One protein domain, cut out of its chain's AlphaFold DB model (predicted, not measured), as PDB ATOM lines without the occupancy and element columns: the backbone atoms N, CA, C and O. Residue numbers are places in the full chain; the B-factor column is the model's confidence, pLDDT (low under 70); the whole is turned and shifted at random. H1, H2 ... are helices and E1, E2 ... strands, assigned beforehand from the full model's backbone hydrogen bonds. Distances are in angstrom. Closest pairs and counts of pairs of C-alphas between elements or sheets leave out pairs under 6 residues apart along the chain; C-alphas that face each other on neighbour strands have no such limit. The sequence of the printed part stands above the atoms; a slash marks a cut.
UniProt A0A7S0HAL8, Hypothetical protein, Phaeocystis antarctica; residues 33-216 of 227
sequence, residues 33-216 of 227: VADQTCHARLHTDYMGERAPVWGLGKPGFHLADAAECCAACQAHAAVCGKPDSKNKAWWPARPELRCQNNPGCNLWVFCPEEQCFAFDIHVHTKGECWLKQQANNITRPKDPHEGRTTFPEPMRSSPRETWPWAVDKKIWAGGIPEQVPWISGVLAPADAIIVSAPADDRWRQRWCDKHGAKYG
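Overview. This is residues 33 to 216 of the 227 residues of the protein "Hypothetical protein" of Phaeocystis antarctica (UniProt A0A7S0HAL8). A domain mostly of loops, with little regular structure: H1 covers one face of the small antiparallel sheet E1 E4 E3 E5, and H2 and H3 lie at the far end of the long axis. The 184 printed residues include E1 H1 E2 E3 E4 H2 E5 H3, class mixed, 52 residues in named elements. It is compact, radius of gyration of the C-alphas 16.7 A, spanning 53 by 35 by 29 A.

Along the chain. E1 is residues 50 to 53, E4 129 to 133, E3 107 to 110, E5 183 to 186, E2 89 to 91, H2 153 to 156. H1, residues 66 to 80, 20.3 A, begins at C-alpha (-34.898, -44.855, 13.397). H3, residues 203 to 215, 16.3 A, ends at C-alpha (-31.975, -48.630, -21.052).

Arrangement. Within hydrogen-bond range are N 133 and O 50 of E4 and E1, N 130 and O 109 of hairpin E3 and E4, and N 110 and O 183 of E3 and E5, 2.8 A each. H1, on the sheet at height 8.6 A, has every O i to N i+4 pair within range, H3 7 of 9; H2 is too short. H2 and H3 only just touch, 3 C-alpha pairs within 8 A, closest Pro 154 and Tyr 215, 5.1 A.

Size, cuts and confidence. The farthest C-alphas, Asp 84 and Lys 214, are 53.7 A apart. The printed part has no cut; the link H2 to E5, 26 residues, is long. Residues 33 and 93 to 95 have pLDDT under 70.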
ATOM      1  N   VAL A  33     -36.209 -38.471  14.184       63.41
ATOM      2  CA  VAL A  33     -34.880 -38.438  14.802       63.41
ATOM      3  C   VAL A  33     -34.572 -36.990  15.173       63.41
ATOM      4  O   VAL A  33     -33.896 -36.267  14.448       63.41
ATOM      5  N   ALA A  34     -35.131 -36.537  16.296       74.31
ATOM      6  CA  ALA A  34     -34.992 -35.151  16.755       74.31
ATOM      7  C   ALA A  34     -33.546 -34.769  17.139       74.31
ATOM      8  O   ALA A  34     -33.232 -33.586  17.272       74.31
ATOM      9  N   ASP A  35     -32.663 -35.752  17.317       86.94
ATOM     10  CA  ASP A  35     -31.264 -35.527  17.658       86.94
ATOM     11  C   ASP A  35     -30.433 -35.185  16.409       86.94
ATOM     12  O   ASP A  35     -30.165 -36.022  15.544       86.94
ATOM     13  N   GLN A  36     -29.989 -33.930  16.339       91.06
ATOM     14  CA  GLN A  36     -29.189 -33.400  15.233       91.06
ATOM     15  C   GLN A  36     -27.810 -34.058  15.109       91.06
ATOM     16  O   GLN A  36     -27.217 -34.009  14.036       91.06
ATOM     17  N   THR A  37     -27.302 -34.718  16.152       95.81
ATOM     18  CA  THR A  37     -26.039 -35.465  16.067       95.81
ATOM     19  C   THR A  37     -26.165 -36.760  15.268       95.81
ATOM     20  O   THR A  37     -25.149 -37.348  14.904       95.81
ATOM     21  N   CYS A  38     -27.393 -37.200  14.973       96.25
ATOM     22  CA  CYS A  38     -27.672 -38.407  14.200       96.25
ATOM     23  C   CYS A  38     -27.622 -38.199  12.688       96.25
ATOM     24  O   CYS A  38     -27.534 -39.189  11.958       96.25
ATOM     25  N   HIS A  39     -27.775 -36.951  12.222       96.56
ATOM     26  CA  HIS A  39     -27.849 -36.589  10.801       96.56
ATOM     27  C   HIS A  39     -28.722 -37.546   9.975       96.56
ATOM     28  O   HIS A  39     -28.308 -38.047   8.927       96.56
ATOM     29  N   ALA A  40     -29.920 -37.845  10.488       96.31
ATOM     30  CA  ALA A  40     -30.829 -38.800   9.869       96.31
ATOM     31  C   ALA A  40     -31.312 -38.304   8.503       96.31
ATOM     32  O   ALA A  40     -31.724 -37.153   8.339       96.31
ATOM     33  N   ARG A  41     -31.315 -39.201   7.521       95.25
ATOM     34  CA  ARG A  41     -31.784 -38.950   6.163       95.25
ATOM     35  C   ARG A  41     -32.694 -40.077   5.706       95.25
ATOM     36  O   ARG A  41     -32.362 -41.260   5.817       95.25
ATOM     37  N   LEU A  42     -33.855 -39.688   5.182       95.38
ATOM     38  CA  LEU A  42     -34.732 -40.613   4.478       95.38
ATOM     39  C   LEU A  42     -34.119 -41.009   3.147       95.38
ATOM     40  O   LEU A  42     -33.443 -40.209   2.499       95.38
ATOM     41  N   HIS A  43     -34.477 -42.210   2.718       96.31
ATOM     42  CA  HIS A  43     -34.143 -42.741   1.412       96.31
ATOM     43  C   HIS A  43     -32.642 -42.768   1.154       96.31
ATOM     44  O   HIS A  43     -32.150 -42.317   0.123       96.31
ATOM     45  N   THR A  44     -31.923 -43.324   2.121       95.88
ATOM     46  CA  THR A  44     -30.471 -43.476   2.082       95.88
ATOM     47  C   THR A  44     -30.090 -44.777   2.766       95.88
ATOM     48  O   THR A  44     -30.670 -45.107   3.800       95.88
ATOM     49  N   ASP A  45     -29.092 -45.476   2.226       95.19
ATOM     50  CA  ASP A  45     -28.476 -46.678   2.804       95.19
ATOM     51  C   ASP A  45     -26.954 -46.490   2.839       95.19
ATOM     52  O   ASP A  45     -26.242 -46.771   1.873       95.19
ATOM     53  N   TYR A  46     -26.436 -45.943   3.940       96.31
ATOM     54  CA  TYR A  46     -24.991 -45.765   4.079       96.31
ATOM     55  C   TYR A  46     -24.304 -47.112   4.258       96.31
ATOM     56  O   TYR A  46     -24.588 -47.845   5.201       96.31
ATOM     57  N   MET A  47     -23.356 -47.432   3.378       93.00
ATOM     58  CA  MET A  47     -22.708 -48.745   3.323       93.00
ATOM     59  C   MET A  47     -21.802 -49.003   4.532       93.00
ATOM     60  O   MET A  47     -21.782 -50.111   5.064       93.00
ATOM     61  N   GLY A  48     -21.060 -47.979   4.969       92.69
ATOM     62  CA  GLY A  48     -19.968 -48.133   5.930       92.69
ATOM     63  C   GLY A  48     -18.849 -49.058   5.429       92.69
ATOM     64  O   GLY A  48     -18.830 -49.494   4.282       92.69
ATOM     65  N   GLU A  49     -17.879 -49.340   6.293       93.94
ATOM     66  CA  GLU A  49     -16.780 -50.286   6.038       93.94
ATOM     67  C   GLU A  49     -16.961 -51.589   6.819       93.94
ATOM     68  O   GLU A  49     -16.468 -52.644   6.421       93.94
ATOM     69  N   ARG A  50     -17.641 -51.509   7.965       93.75
ATOM     70  CA  ARG A  50     -17.908 -52.633   8.864       93.75
ATOM     71  C   ARG A  50     -19.302 -52.507   9.453       93.75
ATOM     72  O   ARG A  50     -19.762 -51.398   9.702       93.75
ATOM     73  N   ALA A  51     -19.917 -53.644   9.760       94.75
ATOM     74  CA  ALA A  51     -21.156 -53.733  10.525       94.75
ATOM     75  C   ALA A  51     -20.858 -54.332  11.914       94.75
ATOM     76  O   ALA A  51     -20.912 -55.554  12.075       94.75
ATOM     77  N   PRO A  52     -20.465 -53.520  12.916       94.88
ATOM     78  CA  PRO A  52     -20.256 -53.994  14.281       94.88
ATOM     79  C   PRO A  52     -21.503 -54.620  14.925       94.88
ATOM     80  O   PRO A  52     -21.352 -55.454  15.820       94.88
ATOM     81  N   VAL A  53     -22.708 -54.251  14.479       95.12
ATOM     82  CA  VAL A  53     -23.962 -54.907  14.875       95.12
ATOM     83  C   VAL A  53     -24.794 -55.169  13.633       95.12
ATOM     84  O   VAL A  53     -25.048 -54.266  12.836       95.12
ATOM     85  N   TRP A  54     -25.193 -56.426  13.476       94.00
ATOM     86  CA  TRP A  54     -25.938 -56.909  12.324       94.00
ATOM     87  C   TRP A  54     -27.436 -56.805  12.593       94.00
ATOM     88  O   TRP A  54     -27.905 -57.299  13.617       94.00
ATOM     89  N   GLY A  55     -28.173 -56.202  11.657       92.88
ATOM     90  CA  GLY A  55     -29.637 -56.164  11.706       92.88
ATOM     91  C   GLY A  55     -30.253 -57.542  11.460       92.88
ATOM     92  O   GLY A  55     -31.228 -57.904  12.109       92.88
ATOM     93  N   LEU A  56     -29.626 -58.348  10.594       91.31
ATOM     94  CA  LEU A  56     -30.113 -59.674  10.202       91.31
ATOM     95  C   LEU A  56     -30.076 -60.705  11.329       91.31
ATOM     96  O   LEU A  56     -29.179 -60.730  12.173       91.31
ATOM     97  N   GLY A  57     -30.994 -61.665  11.238       81.62
ATOM     98  CA  GLY A  57     -31.006 -62.881  12.042       81.62
ATOM     99  C   GLY A  57     -32.380 -63.160  12.634       81.62
ATOM    100  O   GLY A  57     -33.369 -62.522  12.293       81.62
ATOM    101  N   LYS A  58     -32.450 -64.143  13.534       76.31
ATOM    102  CA  LYS A  58     -33.638 -64.404  14.359       76.31
ATOM    103  C   LYS A  58     -33.185 -64.488  15.823       76.31
ATOM    104  O   LYS A  58     -32.569 -65.491  16.177       76.31
ATOM    105  N   PRO A  59     -33.408 -63.447  16.654       75.44
ATOM    106  CA  PRO A  59     -34.313 -62.313  16.414       75.44
ATOM    107  C   PRO A  59     -33.731 -61.132  15.611       75.44
ATOM    108  O   PRO A  59     -34.490 -60.222  15.311       75.44
ATOM    109  N   GLY A  60     -32.431 -61.126  15.274       86.88
ATOM    110  CA  GLY A  60     -31.779 -59.960  14.650       86.88
ATOM    111  C   GLY A  60     -31.645 -58.772  15.616       86.88
ATOM    112  O   GLY A  60     -32.057 -58.863  16.776       86.88
ATOM    113  N   PHE A  61     -31.049 -57.664  15.167       94.12
ATOM    114  CA  PHE A  61     -31.061 -56.403  15.920       94.12
ATOM    115  C   PHE A  61     -32.166 -55.501  15.375       94.12
ATOM    116  O   PHE A  61     -31.952 -54.723  14.448       94.12
ATOM    117  N   HIS A  62     -33.371 -55.669  15.922       94.12
ATOM    118  CA  HIS A  62     -34.553 -54.917  15.524       94.12
ATOM    119  C   HIS A  62     -34.949 -53.918  16.604       94.12
ATOM    120  O   HIS A  62     -34.971 -54.261  17.787       94.12
ATOM    121  N   LEU A  63     -35.288 -52.706  16.183       93.56
ATOM    122  CA  LEU A  63     -35.698 -51.600  17.043       93.56
ATOM    123  C   LEU A  63     -37.025 -51.016  16.551       93.56
ATOM    124  O   LEU A  63     -37.466 -51.303  15.435       93.56
ATOM    125  N   ALA A  64     -37.690 -50.231  17.395       92.81
ATOM    126  CA  ALA A  64     -39.021 -49.713  17.100       92.81
ATOM    127  C   ALA A  64     -39.005 -48.682  15.962       92.81
ATOM    128  O   ALA A  64     -39.917 -48.659  15.132       92.81
ATOM    129  N   ASP A  65     -37.971 -47.840  15.919       94.62
ATOM    130  CA  ASP A  65     -37.835 -46.768  14.940       94.62
ATOM    131  C   ASP A  65     -36.369 -46.346  14.698       94.62
ATOM    132  O   ASP A  65     -35.414 -46.822  15.321       94.62
ATOM    133  N   ALA A  66     -36.195 -45.418  13.753       96.50
ATOM    134  CA  ALA A  66     -34.898 -44.855  13.397       96.50
ATOM    135  C   ALA A  66     -34.247 -44.047  14.536       96.50
ATOM    136  O   ALA A  66     -33.020 -43.964  14.595       96.50
ATOM    137  N   ALA A  67     -35.035 -43.458  15.445       94.81
ATOM    138  CA  ALA A  67     -34.499 -42.690  16.565       94.81
ATOM    139  C   ALA A  67     -33.848 -43.625  17.589       94.81
ATOM    140  O   ALA A  67     -32.734 -43.362  18.044       94.81
ATOM    141  N   GLU A  68     -34.481 -44.764  17.872       94.38
ATOM    142  CA  GLU A  68     -33.899 -45.819  18.696       94.38
ATOM    143  C   GLU A  68     -32.643 -46.417  18.038       94.38
ATOM    144  O   GLU A  68     -31.643 -46.643  18.720       94.38
ATOM    145  N   CYS A  69     -32.635 -46.593  16.710       96.62
ATOM    146  CA  CYS A  69     -31.440 -47.041  15.983       96.62
ATOM    147  C   CYS A  69     -30.275 -46.044  16.082       96.62
ATOM    148  O   CYS A  69     -29.129 -46.453  16.306       96.62
ATOM    149  N   CYS A  70     -30.546 -44.735  16.026       97.50
ATOM    150  CA  CYS A  70     -29.514 -43.744  16.321       97.50
ATOM    151  C   CYS A  70     -29.031 -43.829  17.779       97.50
ATOM    152  O   CYS A  70     -27.821 -43.881  18.013       97.50
ATOM    153  N   ALA A  71     -29.943 -43.898  18.754       95.56
ATOM    154  CA  ALA A  71     -29.587 -44.013  20.169       95.56
ATOM    155  C   ALA A  71     -28.728 -45.263  20.444       95.56
ATOM    156  O   ALA A  71     -27.760 -45.211  21.207       95.56
ATOM    157  N   ALA A  72     -29.014 -46.371  19.757       96.00
ATOM    158  CA  ALA A  72     -28.191 -47.575  19.776       96.00
ATOM    159  C   ALA A  72     -26.792 -47.337  19.202       96.00
ATOM    160  O   ALA A  72     -25.803 -47.761  19.807       96.00
ATOM    161  N   CYS A  73     -26.677 -46.614  18.085       97.62
ATOM    162  CA  CYS A  73     -25.379 -46.220  17.544       97.62
ATOM    163  C   CYS A  73     -24.598 -45.350  18.539       97.62
ATOM    164  O   CYS A  73     -23.419 -45.613  18.776       97.62
ATOM    165  N   GLN A  74     -25.243 -44.364  19.172       97.25
ATOM    166  CA  GLN A  74     -24.618 -43.489  20.171       97.25
ATOM    167  C   GLN A  74     -24.120 -44.288  21.381       97.25
ATOM    168  O   GLN A  74     -22.970 -44.128  21.800       97.25
ATOM    169  N   ALA A  75     -24.940 -45.203  21.906       95.94
ATOM    170  CA  ALA A  75     -24.563 -46.087  23.006       95.94
ATOM    171  C   ALA A  75     -23.386 -47.001  22.626       95.94
ATOM    172  O   ALA A  75     -22.401 -47.100  23.368       95.94
ATOM    173  N   HIS A  76     -23.436 -47.618  21.440       97.06
ATOM    174  CA  HIS A  76     -22.345 -48.444  20.929       97.06
ATOM    175  C   HIS A  76     -21.058 -47.625  20.766       97.06
ATOM    176  O   HIS A  76     -19.987 -48.070  21.172       97.06
ATOM    177  N   ALA A  77     -21.134 -46.411  20.217       96.94
ATOM    178  CA  ALA A  77     -19.994 -45.510  20.074       96.94
ATOM    179  C   ALA A  77     -19.373 -45.152  21.436       96.94
ATOM    180  O   ALA A  77     -18.162 -45.289  21.619       96.94
ATOM    181  N   ALA A  78     -20.201 -44.767  22.410       95.88
ATOM    182  CA  ALA A  78     -19.766 -44.320  23.733       95.88
ATOM    183  C   ALA A  78     -19.082 -45.416  24.568       95.88
ATOM    184  O   ALA A  78     -18.245 -45.114  25.430       95.88
ATOM    185  N   VAL A  79     -19.436 -46.683  24.340       95.69
ATOM    186  CA  VAL A  79     -18.858 -47.830  25.052       95.69
ATOM    187  C   VAL A  79     -17.780 -48.516  24.216       95.69
ATOM    188  O   VAL A  79     -16.643 -48.638  24.672       95.69
ATOM    189  N   CYS A  80     -18.119 -48.949  23.000       96.06
ATOM    190  CA  CYS A  80     -17.262 -49.777  22.153       96.06
ATOM    191  C   CYS A  80     -16.200 -48.976  21.390       96.06
ATOM    192  O   CYS A  80     -15.177 -49.542  21.017       96.06
ATOM    193  N   GLY A  81     -16.374 -47.658  21.228       92.81
ATOM    194  CA  GLY A  81     -15.372 -46.768  20.623       92.81
ATOM    195  C   GLY A  81     -14.147 -46.478  21.498       92.81
ATOM    196  O   GLY A  81     -13.210 -45.833  21.035       92.81
ATOM    197  N   LYS A  82     -14.134 -46.931  22.756       93.12
ATOM    198  CA  LYS A  82     -13.024 -46.710  23.694       93.12
ATOM    199  C   LYS A  82     -11.955 -47.805  23.572       93.12
ATOM    200  O   LYS A  82     -12.305 -48.954  23.298       93.12
ATOM    201  N   PRO A  83     -10.678 -47.494  23.872       89.00
ATOM    202  CA  PRO A  83      -9.684 -48.523  24.165       89.00
ATOM    203  C   PRO A  83     -10.189 -49.468  25.267       89.00
ATOM    204  O   PRO A  83     -10.958 -49.065  26.146       89.00
ATOM    205  N   ASP A  84      -9.792 -50.738  25.197       87.81
ATOM    206  CA  ASP A  84     -10.147 -51.770  26.180       87.81
ATOM    207  C   ASP A  84     -11.664 -51.926  26.407       87.81
ATOM    208  O   ASP A  84     -12.139 -52.207  27.511       87.81
ATOM    209  N   SER A  85     -12.466 -51.715  25.360       93.12
ATOM    210  CA  SER A  85     -13.921 -51.896  25.402       93.12
ATOM    211  C   SER A  85     -14.364 -53.352  25.249       93.12
ATOM    212  O   SER A  85     -15.549 -53.648  25.401       93.12
ATOM    213  N   LYS A  86     -13.428 -54.275  24.988       91.81
ATOM    214  CA  LYS A  86     -13.698 -55.698  24.753       91.81
ATOM    215  C   LYS A  86     -14.634 -56.274  25.822       91.81
ATOM    216  O   LYS A  86     -14.377 -56.169  27.018       91.81
ATOM    217  N   ASN A  87     -15.714 -56.906  25.371       89.50
ATOM    218  CA  ASN A  87     -16.762 -57.540  26.172       89.50
ATOM    219  C   ASN A  87     -17.568 -56.615  27.105       89.50
ATOM    220  O   ASN A  87     -18.415 -57.124  27.847       89.50
ATOM    221  N   LYS A  88     -17.376 -55.288  27.072       93.06
ATOM    222  CA  LYS A  88     -18.230 -54.356  27.824       93.06
ATOM    223  C   LYS A  88     -19.648 -54.381  27.263       93.06
ATOM    224  O   LYS A  88     -19.835 -54.424  26.048       93.06
ATOM    225  N   ALA A  89     -20.628 -54.380  28.158       93.75
ATOM    226  CA  ALA A  89     -22.033 -54.266  27.796       93.75
ATOM    227  C   ALA A  89     -22.338 -52.841  27.327       93.75
ATOM    228  O   ALA A  89     -21.874 -51.884  27.948       93.75
ATOM    229  N   TRP A  90     -23.097 -52.702  26.244       93.44
ATOM    230  CA  TRP A  90     -23.435 -51.397  25.662       93.44
ATOM    231  C   TRP A  90     -24.928 -51.228  25.360       93.44
ATOM    232  O   TRP A  90     -25.394 -50.096  25.295       93.44
ATOM    233  N   TRP A  91     -25.689 -52.323  25.236       90.12
ATOM    234  CA  TRP A  91     -27.142 -52.283  25.042       90.12
ATOM    235  C   TRP A  91     -27.845 -53.142  26.097       90.12
ATOM    236  O   TRP A  91     -27.879 -54.360  25.947       90.12
ATOM    237  N   PRO A  92     -28.364 -52.562  27.193       75.81
ATOM    238  CA  PRO A  92     -28.937 -53.336  28.296       75.81
ATOM    239  C   PRO A  92     -30.403 -53.760  28.078       75.81
ATOM    240  O   PRO A  92     -30.923 -54.551  28.864       75.81
ATOM    241  N   ALA A  93     -31.077 -53.278  27.024       69.88
ATOM    242  CA  ALA A  93     -32.532 -53.386  26.830       69.88
ATOM    243  C   ALA A  93     -33.081 -54.787  26.444       69.88
ATOM    244  O   ALA A  93     -34.265 -54.923  26.168       69.88
ATOM    245  N   ARG A  94     -32.260 -55.844  26.553       59.72
ATOM    246  CA  ARG A  94     -32.525 -57.271  26.253       59.72
ATOM    247  C   ARG A  94     -32.652 -57.634  24.754       59.72
ATOM    248  O   ARG A  94     -33.599 -57.205  24.109       59.72
ATOM    249  N   PRO A  95     -31.787 -58.535  24.233       69.56
ATOM    250  CA  PRO A  95     -30.633 -59.143  24.908       69.56
ATOM    251  C   PRO A  95     -29.554 -58.100  25.239       69.56
ATOM    252  O   PRO A  95     -29.443 -57.077  24.573       69.56
ATOM    253  N   GLU A  96     -28.770 -58.358  26.292       83.12
ATOM    254  CA  GLU A  96     -27.570 -57.560  26.560       83.12
ATOM    255  C   GLU A  96     -26.583 -57.748  25.402       83.12
ATOM    256  O   GLU A  96     -26.161 -58.874  25.126       83.12
ATOM    257  N   LEU A  97     -26.196 -56.658  24.740       91.06
ATOM    258  CA  LEU A  97     -25.165 -56.697  23.704       91.06
ATOM    259  C   LEU A  97     -23.824 -56.217  24.252       91.06
ATOM    260  O   LEU A  97     -23.749 -55.296  25.072       91.06
ATOM    261  N   ARG A  98     -22.750 -56.857  23.783       93.19
ATOM    262  CA  ARG A  98     -21.374 -56.620  24.232       93.19
ATOM    263  C   ARG A  98     -20.470 -56.226  23.075       93.19
ATOM    264  O   ARG A  98     -20.670 -56.674  21.950       93.19
ATOM    265  N   CYS A  99     -19.456 -55.415  23.357       92.69
ATOM    266  CA  CYS A  99     -18.464 -55.010  22.368       92.69
ATOM    267  C   CYS A  99     -17.590 -56.219  21.992       92.69
ATOM    268  O   CYS A  99     -16.683 -56.597  22.737       92.69
ATOM    269  N   GLN A 100     -17.838 -56.846  20.841       86.62
ATOM    270  CA  GLN A 100     -17.110 -58.032  20.359       86.62
ATOM    271  C   GLN A 100     -15.728 -57.677  19.767       86.62
ATOM    272  O   GLN A 100     -15.352 -58.168  18.710       86.62
ATOM    273  N   ASN A 101     -14.979 -56.775  20.417       82.62
ATOM    274  CA  ASN A 101     -13.786 -56.110  19.863       82.62
ATOM    275  C   ASN A 101     -14.068 -55.280  18.588       82.62
ATOM    276  O   ASN A 101     -13.169 -54.986  17.801       82.62
ATOM    277  N   ASN A 102     -15.332 -54.917  18.386       89.00
ATOM    278  CA  ASN A 102     -15.782 -54.105  17.269       89.00
ATOM    279  C   ASN A 102     -15.512 -52.612  17.522       89.00
ATOM    280  O   ASN A 102     -15.670 -52.160  18.659       89.00
ATOM    281  N   PRO A 103     -15.143 -51.833  16.486       92.94
ATOM    282  CA  PRO A 103     -14.999 -50.390  16.624       92.94
ATOM    283  C   PRO A 103     -16.357 -49.740  16.913       92.94
ATOM    284  O   PRO A 103     -17.399 -50.262  16.514       92.94
ATOM    285  N   GLY A 104     -16.339 -48.589  17.587       96.00
ATOM    286  CA  GLY A 104     -17.541 -47.805  17.875       96.00
ATOM    287  C   GLY A 104     -18.355 -47.495  16.615       96.00
ATOM    288  O   GLY A 104     -17.801 -47.322  15.531       96.00
ATOM    289  N   CYS A 105     -19.678 -47.435  16.769       97.81
ATOM    290  CA  CYS A 105     -20.575 -47.114  15.661       97.81
ATOM    291  C   CYS A 105     -20.399 -45.639  15.286       97.81
ATOM    292  O   CYS A 105     -20.192 -44.805  16.163       97.81
ATOM    293  N   ASN A 106     -20.474 -45.310  14.001       98.12
ATOM    294  CA  ASN A 106     -20.566 -43.915  13.555       98.12
ATOM    295  C   ASN A 106     -21.505 -43.715  12.360       98.12
ATOM    296  O   ASN A 106     -21.679 -42.591  11.896       98.12
ATOM    297  N   LEU A 107     -22.134 -44.792  11.896       98.19
ATOM    298  CA  LEU A 107     -23.128 -44.820  10.837       98.19
ATOM    299  C   LEU A 107     -24.221 -45.796  11.254       98.19
ATOM    300  O   LEU A 107     -23.925 -46.814  11.874       98.19
ATOM    301  N   TRP A 108     -25.464 -45.539  10.890       98.31
ATOM    302  CA  TRP A 108     -26.550 -46.476  11.161       98.31
ATOM    303  C   TRP A 108     -27.544 -46.497  10.009       98.31
ATOM    304  O   TRP A 108     -27.650 -45.518   9.270       98.31
ATOM    305  N   VAL A 109     -28.234 -47.626   9.849       98.12
ATOM    306  CA  VAL A 109     -29.266 -47.835   8.825       98.12
ATOM    307  C   VAL A 109     -30.441 -48.573   9.452       98.12
ATOM    308  O   VAL A 109     -30.238 -49.540  10.181       98.12
ATOM    309  N   PHE A 110     -31.656 -48.118   9.173       98.06
ATOM    310  CA  PHE A 110     -32.901 -48.624   9.731       98.06
ATOM    311  C   PHE A 110     -33.913 -48.939   8.626       98.06
ATOM    312  O   PHE A 110     -34.101 -48.118   7.722       98.06
ATOM    313  N   CYS A 111     -34.586 -50.090   8.721       97.69
ATOM    314  CA  CYS A 111     -35.689 -50.473   7.836       97.69
ATOM    315  C   CYS A 111     -37.056 -50.069   8.428       97.69
ATOM    316  O   CYS A 111     -37.521 -50.717   9.372       97.69
ATOM    317  N   PRO A 112     -37.739 -49.032   7.898       96.81
ATOM    318  CA  PRO A 112     -39.039 -48.596   8.412       96.81
ATOM    319  C   PRO A 112     -40.236 -49.351   7.813       96.81
ATOM    320  O   PRO A 112     -41.353 -49.228   8.321       96.81
ATOM    321  N   GLU A 113     -40.030 -50.091   6.727       95.69
ATOM    322  CA  GLU A 113     -41.080 -50.785   5.976       95.69
ATOM    323  C   GLU A 113     -41.166 -52.262   6.373       95.69
ATOM    324  O   GLU A 113     -40.248 -52.800   6.980       95.69
ATOM    325  N   GLU A 114     -42.254 -52.948   6.010       95.62
ATOM    326  CA  GLU A 114     -42.374 -54.401   6.230       95.62
ATOM    327  C   GLU A 114     -41.222 -55.179   5.579       95.62
ATOM    328  O   GLU A 114     -40.747 -56.172   6.136       95.62
ATOM    329  N   GLN A 115     -40.741 -54.686   4.433       95.88
ATOM    330  CA  GLN A 115     -39.545 -55.187   3.782       95.88
ATOM    331  C   GLN A 115     -38.786 -54.055   3.086       95.88
ATOM    332  O   GLN A 115     -39.379 -53.315   2.305       95.88
ATOM    333  N   CYS A 116     -37.474 -53.962   3.300       97.50
ATOM    334  CA  CYS A 116     -36.628 -52.969   2.639       97.50
ATOM    335  C   CYS A 116     -35.810 -53.608   1.512       97.50
ATOM    336  O   CYS A 116     -35.126 -54.613   1.691       97.50
ATOM    337  N   PHE A 117     -35.886 -53.037   0.315       97.19
ATOM    338  CA  PHE A 117     -35.094 -53.489  -0.823       97.19
ATOM    339  C   PHE A 117     -33.613 -53.120  -0.666       97.19
ATOM    340  O   PHE A 117     -33.278 -51.955  -0.441       97.19
ATOM    341  N   ALA A 118     -32.735 -54.094  -0.883       95.38
ATOM    342  CA  ALA A 118     -31.305 -53.904  -1.087       95.38
ATOM    343  C   ALA A 118     -30.842 -54.782  -2.258       95.38
ATOM    344  O   ALA A 118     -31.471 -55.789  -2.589       95.38
ATOM    345  N   PHE A 119     -29.737 -54.407  -2.898       94.19
ATOM    346  CA  PHE A 119     -29.126 -55.221  -3.948       94.19
ATOM    347  C   PHE A 119     -28.227 -56.318  -3.356       94.19
ATOM    348  O   PHE A 119     -27.032 -56.376  -3.634       94.19
ATOM    349  N   ASP A 120     -28.801 -57.183  -2.522       92.50
ATOM    350  CA  ASP A 120     -28.095 -58.301  -1.904       92.50
ATOM    351  C   ASP A 120     -28.949 -59.584  -1.865       92.50
ATOM    352  O   ASP A 120     -29.928 -59.734  -2.603       92.50
ATOM    353  N   ILE A 121     -28.513 -60.565  -1.074       94.12
ATOM    354  CA  ILE A 121     -29.142 -61.888  -0.972       94.12
ATOM    355  C   ILE A 121     -30.046 -62.037   0.260       94.12
ATOM    356  O   ILE A 121     -30.469 -63.155   0.560       94.12
ATOM    357  N   HIS A 122     -30.316 -60.962   1.000       95.00
ATOM    358  CA  HIS A 122     -31.005 -61.019   2.284       95.00
ATOM    359  C   HIS A 122     -32.433 -60.477   2.202       95.00
ATOM    360  O   HIS A 122     -32.760 -59.566   1.446       95.00
ATOM    361  N   VAL A 123     -33.314 -61.054   3.021       95.62
ATOM    362  CA  VAL A 123     -34.663 -60.526   3.238       95.62
ATOM    363  C   VAL A 123     -34.588 -59.553   4.404       95.62
ATOM    364  O   VAL A 123     -34.530 -59.994   5.548       95.62
ATOM    365  N   HIS A 124     -34.589 -58.257   4.102       96.69
ATOM    366  CA  HIS A 124     -34.586 -57.213   5.121       96.69
ATOM    367  C   HIS A 124     -35.990 -56.868   5.570       96.69
ATOM    368  O   HIS A 124     -36.823 -56.513   4.742       96.69
ATOM    369  N   THR A 125     -36.247 -56.934   6.865       95.94
ATOM    370  CA  THR A 125     -37.578 -56.774   7.448       95.94
ATOM    371  C   THR A 125     -37.664 -55.589   8.401       95.94
ATOM    372  O   THR A 125     -36.662 -55.024   8.844       95.94
ATOM    373  N   LYS A 126     -38.899 -55.198   8.709       95.75
ATOM    374  CA  LYS A 126     -39.195 -54.052   9.566       95.75
ATOM    375  C   LYS A 126     -38.447 -54.064  10.885       95.75
ATOM    376  O   LYS A 126     -38.431 -55.059  11.614       95.75
ATOM    377  N   GLY A 127     -37.916 -52.900  11.226       95.44
ATOM    378  CA  GLY A 127     -37.210 -52.677  12.473       95.44
ATOM    379  C   GLY A 127     -35.729 -53.021  12.400       95.44
ATOM    380  O   GLY A 127     -35.013 -52.647  13.323       95.44
ATOM    381  N   GLU A 128     -35.250 -53.687  11.338       97.25
ATOM    382  CA  GLU A 128     -33.826 -53.997  11.182       97.25
ATOM    383  C   GLU A 128     -32.973 -52.742  11.353       97.25
ATOM    384  O   GLU A 128     -33.092 -51.791  10.580       97.25
ATOM    385  N   CYS A 129     -32.101 -52.766  12.360       97.19
ATOM    386  CA  CYS A 129     -31.131 -51.725  12.643       97.19
ATOM    387  C   CYS A 129     -29.722 -52.278  12.438       97.19
ATOM    388  O   CYS A 129     -29.299 -53.255  13.056       97.19
ATOM    389  N   TRP A 130     -28.963 -51.613  11.582       97.75
ATOM    390  CA  TRP A 130     -27.569 -51.917  11.323       97.75
ATOM    391  C   TRP A 130     -26.710 -50.832  11.939       97.75
ATOM    392  O   TRP A 130     -26.778 -49.680  11.513       97.75
ATOM    393  N   LEU A 131     -25.864 -51.204  12.898       97.94
ATOM    394  CA  LEU A 131     -24.811 -50.308  13.358       97.94
ATOM    395  C   LEU A 131     -23.593 -50.540  12.486       97.94
ATOM    396  O   LEU A 131     -23.100 -51.665  12.376       97.94
ATOM    397  N   LYS A 132     -23.124 -49.465  11.869       97.88
ATOM    398  CA  LYS A 132     -22.058 -49.454  10.880       97.88
ATOM    399  C   LYS A 132     -20.908 -48.564  11.357       97.88
ATOM    400  O   LYS A 132     -21.051 -47.700  12.227       97.88
ATOM    401  N   GLN A 133     -19.730 -48.814  10.805       97.12
ATOM    402  CA  GLN A 133     -18.525 -48.058  11.107       97.12
ATOM    403  C   GLN A 133     -17.751 -47.751   9.829       97.12
ATOM    404  O   GLN A 133     -17.600 -48.619   8.972       97.12
ATOM    405  N   GLN A 134     -17.250 -46.522   9.724       96.25
ATOM    406  CA  GLN A 134     -16.315 -46.061   8.695       96.25
ATOM    407  C   GLN A 134     -15.129 -45.363   9.369       96.25
ATOM    408  O   GLN A 134     -15.324 -44.503  10.228       96.25
ATOM    409  N   ALA A 135     -13.895 -45.747   9.040       92.62
ATOM    410  CA  ALA A 135     -12.708 -45.272   9.756       92.62
ATOM    411  C   ALA A 135     -12.365 -43.816   9.438       92.62
ATOM    412  O   ALA A 135     -11.995 -43.057  10.330       92.62
ATOM    413  N   ASN A 136     -12.503 -43.429   8.172       89.38
ATOM    414  CA  ASN A 136     -12.045 -42.138   7.679       89.38
ATOM    415  C   ASN A 136     -13.211 -41.287   7.183       89.38
ATOM    416  O   ASN A 136     -14.154 -41.796   6.580       89.38
ATOM    417  N   ASN A 137     -13.093 -39.971   7.377       91.81
ATOM    418  CA  ASN A 137     -13.980 -38.969   6.789       91.81
ATOM    419  C   ASN A 137     -15.470 -39.259   7.039       91.81
ATOM    420  O   ASN A 137     -16.249 -39.426   6.106       91.81
ATOM    421  N   ILE A 138     -15.855 -39.370   8.313       94.19
ATOM    422  CA  ILE A 138     -17.212 -39.769   8.720       94.19
ATOM    423  C   ILE A 138     -18.304 -38.838   8.179       94.19
ATOM    424  O   ILE A 138     -19.398 -39.296   7.876       94.19
ATOM    425  N   THR A 139     -17.994 -37.555   7.964       96.06
ATOM    426  CA  THR A 139     -18.907 -36.579   7.347       96.06
ATOM    427  C   THR A 139     -19.088 -36.797   5.846       96.06
ATOM    428  O   THR A 139     -19.890 -36.121   5.205       96.06
ATOM    429  N   ARG A 140     -18.355 -37.755   5.274       96.50
ATOM    430  CA  ARG A 140     -18.492 -38.221   3.903       96.50
ATOM    431  C   ARG A 140     -18.793 -39.720   3.859       96.50
ATOM    432  O   ARG A 140     -17.928 -40.508   3.459       96.50
ATOM    433  N   PRO A 141     -19.990 -40.139   4.306       96.62
ATOM    434  CA  PRO A 141     -20.358 -41.547   4.349       96.62
ATOM    435  C   PRO A 141     -20.411 -42.141   2.941       96.62
ATOM    436  O   PRO A 141     -20.911 -41.510   2.006       96.62
ATOM    437  N   LYS A 142     -19.911 -43.371   2.799       95.38
ATOM    438  CA  LYS A 142     -20.045 -44.155   1.566       95.38
ATOM    439  C   LYS A 142     -21.517 -44.464   1.306       95.38
ATOM    440  O   LYS A 142     -22.170 -45.132   2.106       95.38
ATOM    441  N   ASP A 143     -22.014 -43.976   0.180       94.25
ATOM    442  CA  ASP A 143     -23.415 -44.012  -0.220       94.25
ATOM    443  C   ASP A 143     -23.519 -44.609  -1.633       94.25
ATOM    444  O   ASP A 143     -23.096 -43.970  -2.605       94.25
ATOM    445  N   PRO A 144     -24.064 -45.827  -1.784       91.50
ATOM    446  CA  PRO A 144     -24.205 -46.470  -3.088       91.50
ATOM    447  C   PRO A 144     -25.198 -45.765  -4.024       91.50
ATOM    448  O   PRO A 144     -25.195 -46.016  -5.230       91.50
ATOM    449  N   HIS A 145     -26.027 -44.868  -3.485       91.12
ATOM    450  CA  HIS A 145     -26.964 -44.043  -4.241       91.12
ATOM    451  C   HIS A 145     -26.404 -42.647  -4.539       91.12
ATOM    452  O   HIS A 145     -27.078 -41.844  -5.182       91.12
ATOM    453  N   GLU A 146     -25.168 -42.360  -4.114       88.81
ATOM    454  CA  GLU A 146     -24.445 -41.119  -4.413       88.81
ATOM    455  C   GLU A 146     -25.239 -39.856  -4.025       88.81
ATOM    456  O   GLU A 146     -25.270 -38.860  -4.747       88.81
ATOM    457  N   GLY A 147     -25.922 -39.895  -2.877       91.38
ATOM    458  CA  GLY A 147     -26.729 -38.793  -2.352       91.38
ATOM    459  C   GLY A 147     -28.132 -38.684  -2.945       91.38
ATOM    460  O   GLY A 147     -28.887 -37.802  -2.524       91.38
ATOM    461  N   ARG A 148     -28.493 -39.558  -3.890       92.44
ATOM    462  CA  ARG A 148     -29.834 -39.634  -4.476       92.44
ATOM    463  C   ARG A 148     -30.765 -40.432  -3.568       92.44
ATOM    464  O   ARG A 148     -30.365 -41.422  -2.973       92.44
ATOM    465  N   THR A 149     -32.028 -40.026  -3.533       95.12
ATOM    466  CA  THR A 149     -33.085 -40.697  -2.759       95.12
ATOM    467  C   THR A 149     -33.866 -41.731  -3.566       95.12
ATOM    468  O   THR A 149     -34.744 -42.410  -3.037       95.12
ATOM    469  N   THR A 150     -33.581 -41.848  -4.862       94.69
ATOM    470  CA  THR A 150     -34.303 -42.721  -5.787       94.69
ATOM    471  C   THR A 150     -33.360 -43.581  -6.609       94.69
ATOM    472  O   THR A 150     -32.235 -43.192  -6.941       94.69
ATOM    473  N   PHE A 151     -33.843 -44.765  -6.973       94.06
ATOM    474  CA  PHE A 151     -33.186 -45.605  -7.960       94.06
ATOM    475  C   PHE A 151     -33.422 -45.037  -9.369       94.06
ATOM    476  O   PHE A 151     -34.546 -44.627  -9.684       94.06
ATOM    477  N   PRO A 152     -32.403 -45.040 -10.252       93.06
ATOM    478  CA  PRO A 152     -32.559 -44.545 -11.616       93.06
ATOM    479  C   PRO A 152     -33.688 -45.264 -12.360       93.06
ATOM    480  O   PRO A 152     -33.742 -46.494 -12.363       93.06
ATOM    481  N   GLU A 153     -34.556 -44.513 -13.041       93.62
ATOM    482  CA  GLU A 153     -35.656 -45.074 -13.840       93.62
ATOM    483  C   GLU A 153     -35.190 -46.165 -14.827       93.62
ATOM    484  O   GLU A 153     -35.774 -47.250 -14.776       93.62
ATOM    485  N   PRO A 154     -34.103 -45.983 -15.614       94.00
ATOM    486  CA  PRO A 154     -33.568 -47.036 -16.481       94.00
ATOM    487  C   PRO A 154     -33.314 -48.364 -15.768       94.00
ATOM    488  O   PRO A 154     -33.556 -49.436 -16.323       94.00
ATOM    489  N   MET A 155     -32.828 -48.295 -14.527       94.00
ATOM    490  CA  MET A 155     -32.545 -49.466 -13.708       94.00
ATOM    491  C   MET A 155     -33.842 -50.119 -13.243       94.00
ATOM    492  O   MET A 155     -33.995 -51.330 -13.389       94.00
ATOM    493  N   ARG A 156     -34.811 -49.321 -12.780       94.69
ATOM    494  CA  ARG A 156     -36.130 -49.809 -12.350       94.69
ATOM    495  C   ARG A 156     -36.914 -50.488 -13.468       94.69
ATOM    496  O   ARG A 156     -37.590 -51.477 -13.211       94.69
ATOM    497  N   SER A 157     -36.796 -49.996 -14.700       94.19
ATOM    498  CA  SER A 157     -37.427 -50.596 -15.883       94.19
ATOM    499  C   SER A 157     -36.644 -51.766 -16.490       94.19
ATOM    500  O   SER A 157     -37.108 -52.380 -17.449       94.19
ATOM    501  N   SER A 158     -35.438 -52.062 -15.995       94.62
ATOM    502  CA  SER A 158     -34.577 -53.086 -16.589       94.62
ATOM    503  C   SER A 158     -34.981 -54.511 -16.181       94.62
ATOM    504  O   SER A 158     -35.504 -54.715 -15.078       94.62
ATOM    505  N   PRO A 159     -34.707 -55.528 -17.024       95.31
ATOM    506  CA  PRO A 159     -34.883 -56.927 -16.642       95.31
ATOM    507  C   PRO A 159     -34.049 -57.277 -15.404       95.31
ATOM    508  O   PRO A 159     -32.898 -56.844 -15.285       95.31
ATOM    509  N   ARG A 160     -34.604 -58.097 -14.507       94.88
ATOM    510  CA  ARG A 160     -33.983 -58.475 -13.224       94.88
ATOM    511  C   ARG A 160     -32.602 -59.100 -13.377       94.88
ATOM    512  O   ARG A 160     -31.725 -58.875 -12.554       94.88
ATOM    513  N   GLU A 161     -32.386 -59.839 -14.455       94.81
ATOM    514  CA  GLU A 161     -31.122 -60.509 -14.774       94.81
ATOM    515  C   GLU A 161     -29.994 -59.503 -15.043       94.81
ATOM    516  O   GLU A 161     -28.817 -59.860 -15.045       94.81
ATOM    517  N   THR A 162     -30.349 -58.239 -15.285       94.62
ATOM    518  CA  THR A 162     -29.393 -57.143 -15.440       94.62
ATOM    519  C   THR A 162     -29.176 -56.354 -14.158       94.62
ATOM    520  O   THR A 162     -28.266 -55.531 -14.126       94.62
ATOM    521  N   TRP A 163     -29.971 -56.573 -13.107       93.81
ATOM    522  CA  TRP A 163     -29.806 -55.864 -11.842       93.81
ATOM    523  C   TRP A 163     -28.459 -56.209 -11.192       93.81
ATOM    524  O   TRP A 163     -27.946 -57.319 -11.371       93.81
ATOM    525  N   PRO A 164     -27.891 -55.292 -10.395       88.81
ATOM    526  CA  PRO A 164     -26.785 -55.613  -9.502       88.81
ATOM    527  C   PRO A 164     -27.104 -56.873  -8.678       88.81
ATOM    528  O   PRO A 164     -28.162 -56.961  -8.058       88.81
ATOM    529  N   TRP A 165     -26.212 -57.868  -8.737       87.38
ATOM    530  CA  TRP A 165     -26.342 -59.185  -8.085       87.38
ATOM    531  C   TRP A 165     -27.618 -59.993  -8.404       87.38
ATOM    532  O   TRP A 165     -27.839 -61.018  -7.769       87.38
ATOM    533  N   ALA A 166     -28.416 -59.586  -9.403       88.19
ATOM    534  CA  ALA A 166     -29.612 -60.291  -9.880       88.19
ATOM    535  C   ALA A 166     -30.502 -60.853  -8.748       88.19
ATOM    536  O   ALA A 166     -30.821 -62.042  -8.744       88.19
ATOM    537  N   VAL A 167     -30.882 -59.990  -7.793       93.38
ATOM    538  CA  VAL A 167     -31.666 -60.325  -6.584       93.38
ATOM    539  C   VAL A 167     -32.768 -61.344  -6.895       93.38
ATOM    540  O   VAL A 167     -33.620 -61.089  -7.748       93.38
ATOM    541  N   ASP A 168     -32.778 -62.495  -6.219       94.94
ATOM    542  CA  ASP A 168     -33.740 -63.575  -6.484       94.94
ATOM    543  C   ASP A 168     -35.180 -63.134  -6.139       94.94
ATOM    544  O   ASP A 168     -35.416 -62.384  -5.189       94.94
ATOM    545  N   LYS A 169     -36.178 -63.622  -6.886       95.62
ATOM    546  CA  LYS A 169     -37.604 -63.342  -6.625       95.62
ATOM    547  C   LYS A 169     -38.085 -63.860  -5.264       95.62
ATOM    548  O   LYS A 169     -39.058 -63.333  -4.737       95.62
ATOM    549  N   LYS A 170     -37.423 -64.873  -4.704       95.88
ATOM    550  CA  LYS A 170     -37.664 -65.382  -3.346       95.88
ATOM    551  C   LYS A 170     -37.211 -64.399  -2.270       95.88
ATOM    552  O   LYS A 170     -37.746 -64.439  -1.170       95.88
ATOM    553  N   ILE A 171     -36.228 -63.554  -2.588       95.88
ATOM    554  CA  ILE A 171     -35.754 -62.486  -1.707       95.88
ATOM    555  C   ILE A 171     -36.631 -61.248  -1.892       95.88
ATOM    556  O   ILE A 171     -37.143 -60.712  -0.918       95.88
ATOM    557  N   TRP A 172     -36.871 -60.837  -3.139       96.62
ATOM    558  CA  TRP A 172     -37.707 -59.680  -3.460       96.62
ATOM    559  C   TRP A 172     -38.562 -59.938  -4.700       96.62
ATOM    560  O   TRP A 172     -38.056 -59.932  -5.825       96.62
ATOM    561  N   ALA A 173     -39.868 -60.134  -4.517       95.25
ATOM    562  CA  ALA A 173     -40.775 -60.481  -5.613       95.25
ATOM    563  C   ALA A 173     -41.088 -59.300  -6.556       95.25
ATOM    564  O   ALA A 173     -41.325 -59.516  -7.746       95.25
ATOM    565  N   GLY A 174     -41.074 -58.065  -6.039       95.00
ATOM    566  CA  GLY A 174     -41.441 -56.843  -6.769       95.00
ATOM    567  C   GLY A 174     -40.366 -56.310  -7.725       95.00
ATOM    568  O   GLY A 174     -39.296 -56.893  -7.870       95.00
ATOM    569  N   GLY A 175     -40.636 -55.185  -8.392       95.94
ATOM    570  CA  GLY A 175     -39.620 -54.413  -9.129       95.94
ATOM    571  C   GLY A 175     -38.668 -53.664  -8.186       95.94
ATOM    572  O   GLY A 175     -38.935 -53.601  -6.987       95.94
ATOM    573  N   ILE A 176     -37.585 -53.068  -8.702       96.50
ATOM    574  CA  ILE A 176     -36.792 -52.113  -7.904       96.50
ATOM    575  C   ILE A 176     -37.727 -50.951  -7.521       96.50
ATOM    576  O   ILE A 176     -38.350 -50.373  -8.423       96.50
ATOM    577  N   PRO A 177     -37.859 -50.614  -6.225       96.81
ATOM    578  CA  PRO A 177     -38.714 -49.514  -5.796       96.81
ATOM    579  C   PRO A 177     -38.219 -48.183  -6.366       96.81
ATOM    580  O   PRO A 177     -37.080 -48.051  -6.804       96.81
ATOM    581  N   GLU A 178     -39.085 -47.173  -6.392       96.00
ATOM    582  CA  GLU A 178     -38.674 -45.839  -6.831       96.00
ATOM    583  C   GLU A 178     -37.687 -45.204  -5.856       96.00
ATOM    584  O   GLU A 178     -36.610 -44.768  -6.258       96.00
ATOM    585  N   GLN A 179     -38.052 -45.185  -4.579       97.25
ATOM    586  CA  GLN A 179     -37.249 -44.619  -3.508       97.25
ATOM    587  C   GLN A 179     -36.393 -45.698  -2.851       97.25
ATOM    588  O   GLN A 179     -36.760 -46.872  -2.816       97.25
ATOM    589  N   VAL A 180     -35.253 -45.287  -2.301       97.25
ATOM    590  CA  VAL A 180     -34.469 -46.138  -1.402       97.25
ATOM    591  C   VAL A 180     -35.304 -46.360  -0.129       97.25
ATOM    592  O   VAL A 180     -35.691 -45.378   0.501       97.25
ATOM    593  N   PRO A 181     -35.627 -47.598   0.275       97.06
ATOM    594  CA  PRO A 181     -36.571 -47.843   1.372       97.06
ATOM    595  C   PRO A 181     -35.886 -47.870   2.747       97.06
ATOM    596  O   PRO A 181     -36.303 -48.589   3.643       97.06
ATOM    597  N   TRP A 182     -34.807 -47.108   2.926       97.94
ATOM    598  CA  TRP A 182     -33.996 -47.105   4.144       97.94
ATOM    599  C   TRP A 182     -33.904 -45.707   4.743       97.94
ATOM    600  O   TRP A 182     -33.935 -44.701   4.027       97.94
ATOM    601  N   ILE A 183     -33.752 -45.644   6.063       97.56
ATOM    602  CA  ILE A 183     -33.364 -44.427   6.779       97.56
ATOM    603  C   ILE A 183     -31.954 -44.650   7.294       97.56
ATOM    604  O   ILE A 183     -31.698 -45.657   7.943       97.56
ATOM    605  N   SER A 184     -31.050 -43.716   7.032       97.75
ATOM    606  CA  SER A 184     -29.672 -43.809   7.512       97.75
ATOM    607  C   SER A 184     -29.249 -42.542   8.224       97.75
ATOM    608  O   SER A 184     -29.829 -41.483   8.002       97.75
ATOM    609  N   GLY A 185     -28.196 -42.626   9.026       97.19
ATOM    610  CA  GLY A 185     -27.593 -41.452   9.640       97.19
ATOM    611  C   GLY A 185     -26.109 -41.614   9.922       97.19
ATOM    612  O   GLY A 185     -25.531 -42.695   9.783       97.19
ATOM    613  N   VAL A 186     -25.501 -40.498  10.310       97.94
ATOM    614  CA  VAL A 186     -24.087 -40.374  10.664       97.94
ATOM    615  C   VAL A 186     -24.000 -39.761  12.049       97.94
ATOM    616  O   VAL A 186     -24.589 -38.710  12.284       97.94
ATOM    617  N   LEU A 187     -23.226 -40.370  12.948       97.69
ATOM    618  CA  LEU A 187     -22.902 -39.720  14.213       97.69
ATOM    619  C   LEU A 187     -21.811 -38.676  13.997       97.69
ATOM    620  O   LEU A 187     -20.657 -39.020  13.741       97.69
ATOM    621  N   ALA A 188     -22.175 -37.405  14.117       97.06
ATOM    622  CA  ALA A 188     -21.265 -36.274  13.989       97.06
ATOM    623  C   ALA A 188     -21.754 -35.102  14.863       97.06
ATOM    624  O   ALA A 188     -22.899 -35.122  15.320       97.06
ATOM    625  N   PRO A 189     -20.925 -34.070  15.116       96.62
ATOM    626  CA  PRO A 189     -21.396 -32.830  15.734       96.62
ATOM    627  C   PRO A 189     -22.651 -32.288  15.037       96.62
ATOM    628  O   PRO A 189     -22.806 -32.459  13.829       96.62
ATOM    629  N   ALA A 190     -23.554 -31.654  15.785       95.31
ATOM    630  CA  ALA A 190     -24.852 -31.211  15.262       95.31
ATOM    631  C   ALA A 190     -24.739 -30.215  14.090       95.31
ATOM    632  O   ALA A 190     -25.599 -30.182  13.218       95.31
ATOM    633  N   ASP A 191     -23.662 -29.432  14.049       95.12
ATOM    634  CA  ASP A 191     -23.343 -28.459  13.000       95.12
ATOM    635  C   ASP A 191     -22.542 -29.054  11.827       95.12
ATOM    636  O   ASP A 191     -22.194 -28.340  10.883       95.12
ATOM    637  N   ALA A 192     -22.243 -30.355  11.857       96.81
ATOM    638  CA  ALA A 192     -21.505 -31.011  10.790       96.81
ATOM    639  C   ALA A 192     -22.315 -31.049   9.485       96.81
ATOM    640  O   ALA A 192     -23.507 -31.346   9.464       96.81
ATOM    641  N   ILE A 193     -21.633 -30.815   8.365       95.62
ATOM    642  CA  ILE A 193     -22.217 -30.962   7.031       95.62
ATOM    643  C   ILE A 193     -21.905 -32.368   6.522       95.62
ATOM    644  O   ILE A 193     -20.740 -32.710   6.306       95.62
ATOM    645  N   ILE A 194     -22.947 -33.168   6.304       96.25
ATOM    646  CA  ILE A 194     -22.822 -34.535   5.794       96.25
ATOM    647  C   ILE A 194     -23.004 -34.551   4.275       96.25
ATOM    648  O   ILE A 194     -24.046 -34.152   3.757       96.25
ATOM    649  N   VAL A 195     -21.998 -35.046   3.552       95.44
ATOM    650  CA  VAL A 195     -21.992 -35.106   2.082       95.44
ATOM    651  C   VAL A 195     -21.687 -36.522   1.624       95.44
ATOM    652  O   VAL A 195     -20.576 -36.999   1.822       95.44
ATOM    653  N   SER A 196     -22.633 -37.177   0.956       94.75
ATOM    654  CA  SER A 196     -22.441 -38.527   0.417       94.75
ATOM    655  C   SER A 196     -21.149 -38.653  -0.407       94.75
ATOM    656  O   SER A 196     -20.794 -37.776  -1.202       94.75
ATOM    657  N   ALA A 197     -20.434 -39.759  -0.214       93.12
ATOM    658  CA  ALA A 197     -19.280 -40.153  -1.012       93.12
ATOM    659  C   ALA A 197     -19.596 -41.420  -1.819       93.12
ATOM    660  O   ALA A 197     -20.419 -42.221  -1.380       93.12
ATOM    661  N   PRO A 198     -18.928 -41.642  -2.966       90.19
ATOM    662  CA  PRO A 198     -19.095 -42.879  -3.718       90.19
ATOM    663  C   PRO A 198     -18.800 -44.109  -2.853       90.19
ATOM    664  O   PRO A 198     -17.798 -44.134  -2.135       90.19
ATOM    665  N   ALA A 199     -19.647 -45.135  -2.947       88.81
ATOM    666  CA  ALA A 199     -19.370 -46.436  -2.344       88.81
ATOM    667  C   ALA A 199     -18.141 -47.104  -2.986       88.81
ATOM    668  O   ALA A 199     -17.870 -46.916  -4.175       88.81
ATOM    669  N   ASP A 200     -17.413 -47.912  -2.208       87.44
ATOM    670  CA  ASP A 200     -16.191 -48.585  -2.675       87.44
ATOM    671  C   ASP A 200     -16.477 -49.528  -3.841       87.44
ATOM    672  O   ASP A 200     -15.712 -49.615  -4.803       87.44
ATOM    673  N   ASP A 201     -17.611 -50.221  -3.771       86.12
ATOM    674  CA  ASP A 201     -17.992 -51.170  -4.794       86.12
ATOM    675  C   ASP A 201     -18.513 -50.498  -6.060       86.12
ATOM    676  O   ASP A 201     -18.625 -51.200  -7.047       86.12
ATOM    677  N   ARG A 202     -18.834 -49.197  -6.085       89.19
ATOM    678  CA  ARG A 202     -19.326 -48.449  -7.260       89.19
ATOM    679  C   ARG A 202     -20.339 -49.208  -8.129       89.19
ATOM    680  O   ARG A 202     -20.306 -49.095  -9.361       89.19
ATOM    681  N   TRP A 203     -21.210 -50.027  -7.532       90.00
ATOM    682  CA  TRP A 203     -22.072 -50.917  -8.317       90.00
ATOM    683  C   TRP A 203     -23.014 -50.133  -9.233       90.00
ATOM    684  O   TRP A 203     -23.230 -50.548 -10.373       90.00
ATOM    685  N   ARG A 204     -23.510 -48.978  -8.763       90.25
ATOM    686  CA  ARG A 204     -24.405 -48.097  -9.519       90.25
ATOM    687  C   ARG A 204     -23.719 -47.633 -10.792       90.25
ATOM    688  O   ARG A 204     -24.214 -47.926 -11.876       90.25
ATOM    689  N   GLN A 205     -22.544 -47.019 -10.664       89.94
ATOM    690  CA  GLN A 205     -21.747 -46.564 -11.802       89.94
ATOM    691  C   GLN A 205     -21.492 -47.695 -12.804       89.94
ATOM    692  O   GLN A 205     -21.780 -47.541 -13.987       89.94
ATOM    693  N   ARG A 206     -21.041 -48.868 -12.335       91.94
ATOM    694  CA  ARG A 206     -20.793 -50.014 -13.226       91.94
ATOM    695  C   ARG A 206     -22.036 -50.452 -13.988       91.94
ATOM    696  O   ARG A 206     -21.939 -50.816 -15.159       91.94
ATOM    697  N   TRP A 207     -23.191 -50.468 -13.324       93.62
ATOM    698  CA  TRP A 207     -24.448 -50.795 -13.984       93.62
ATOM    699  C   TRP A 207     -24.763 -49.762 -15.067       93.62
ATOM    700  O   TRP A 207     -25.041 -50.133 -16.206       93.62
ATOM    701  N   CYS A 208     -24.649 -48.476 -14.736       91.25
ATOM    702  CA  CYS A 208     -24.925 -47.367 -15.643       91.25
ATOM    703  C   CYS A 208     -24.007 -47.372 -16.871       91.25
ATOM    704  O   CYS A 208     -24.500 -47.236 -17.987       91.25
ATOM    705  N   ASP A 209     -22.710 -47.626 -16.695       92.50
ATOM    706  CA  ASP A 209     -21.751 -47.719 -17.802       92.50
ATOM    707  C   ASP A 209     -22.080 -48.885 -18.739       92.50
ATOM    708  O   ASP A 209     -22.043 -48.760 -19.963       92.50
ATOM    709  N   LYS A 210     -22.438 -50.036 -18.165       94.81
ATOM    710  CA  LYS A 210     -22.702 -51.258 -18.927       94.81
ATOM    711  C   LYS A 210     -24.051 -51.235 -19.644       94.81
ATOM    712  O   LYS A 210     -24.193 -51.808 -20.724       94.81
ATOM    713  N   HIS A 211     -25.064 -50.643 -19.022       94.50
ATOM    714  CA  HIS A 211     -26.459 -50.811 -19.419       94.50
ATOM    715  C   HIS A 211     -27.143 -49.505 -19.837       94.50
ATOM    716  O   HIS A 211     -28.194 -49.551 -20.483       94.50
ATOM    717  N   GLY A 212     -26.533 -48.352 -19.560       89.50
ATOM    718  CA  GLY A 212     -27.119 -47.039 -19.814       89.50
ATOM    719  C   GLY A 212     -27.355 -46.734 -21.291       89.50
ATOM    720  O   GLY A 212     -28.356 -46.115 -21.634       89.50
ATOM    721  N   ALA A 213     -26.517 -47.246 -22.198       89.81
ATOM    722  CA  ALA A 213     -26.747 -47.104 -23.639       89.81
ATOM    723  C   ALA A 213     -28.019 -47.833 -24.115       89.81
ATOM    724  O   ALA A 213     -28.659 -47.404 -25.071       89.81
ATOM    725  N   LYS A 214     -28.393 -48.934 -23.447       92.31
ATOM    726  CA  LYS A 214     -29.555 -49.756 -23.810       92.31
ATOM    727  C   LYS A 214     -30.842 -49.282 -23.136       92.31
ATOM    728  O   LYS A 214     -31.885 -49.279 -23.781       92.31
ATOM    729  N   TYR A 215     -30.780 -48.939 -21.850       90.31
ATOM    730  CA  TYR A 215     -31.975 -48.630 -21.052       90.31
ATOM    731  C   TYR A 215     -32.120 -47.141 -20.696       90.31
ATOM    732  O   TYR A 215     -33.158 -46.745 -20.179       90.31
ATOM    733  N   GLY A 216     -31.115 -46.311 -20.984       88.62
ATOM    734  CA  GLY A 216     -31.075 -44.886 -20.647       88.62
ATOM    735  C   GLY A 216     -30.024 -44.555 -19.582       88.62
ATOM    736  O   GLY A 216     -29.680 -45.380 -18.738       88.62
TER     737      GLY A 216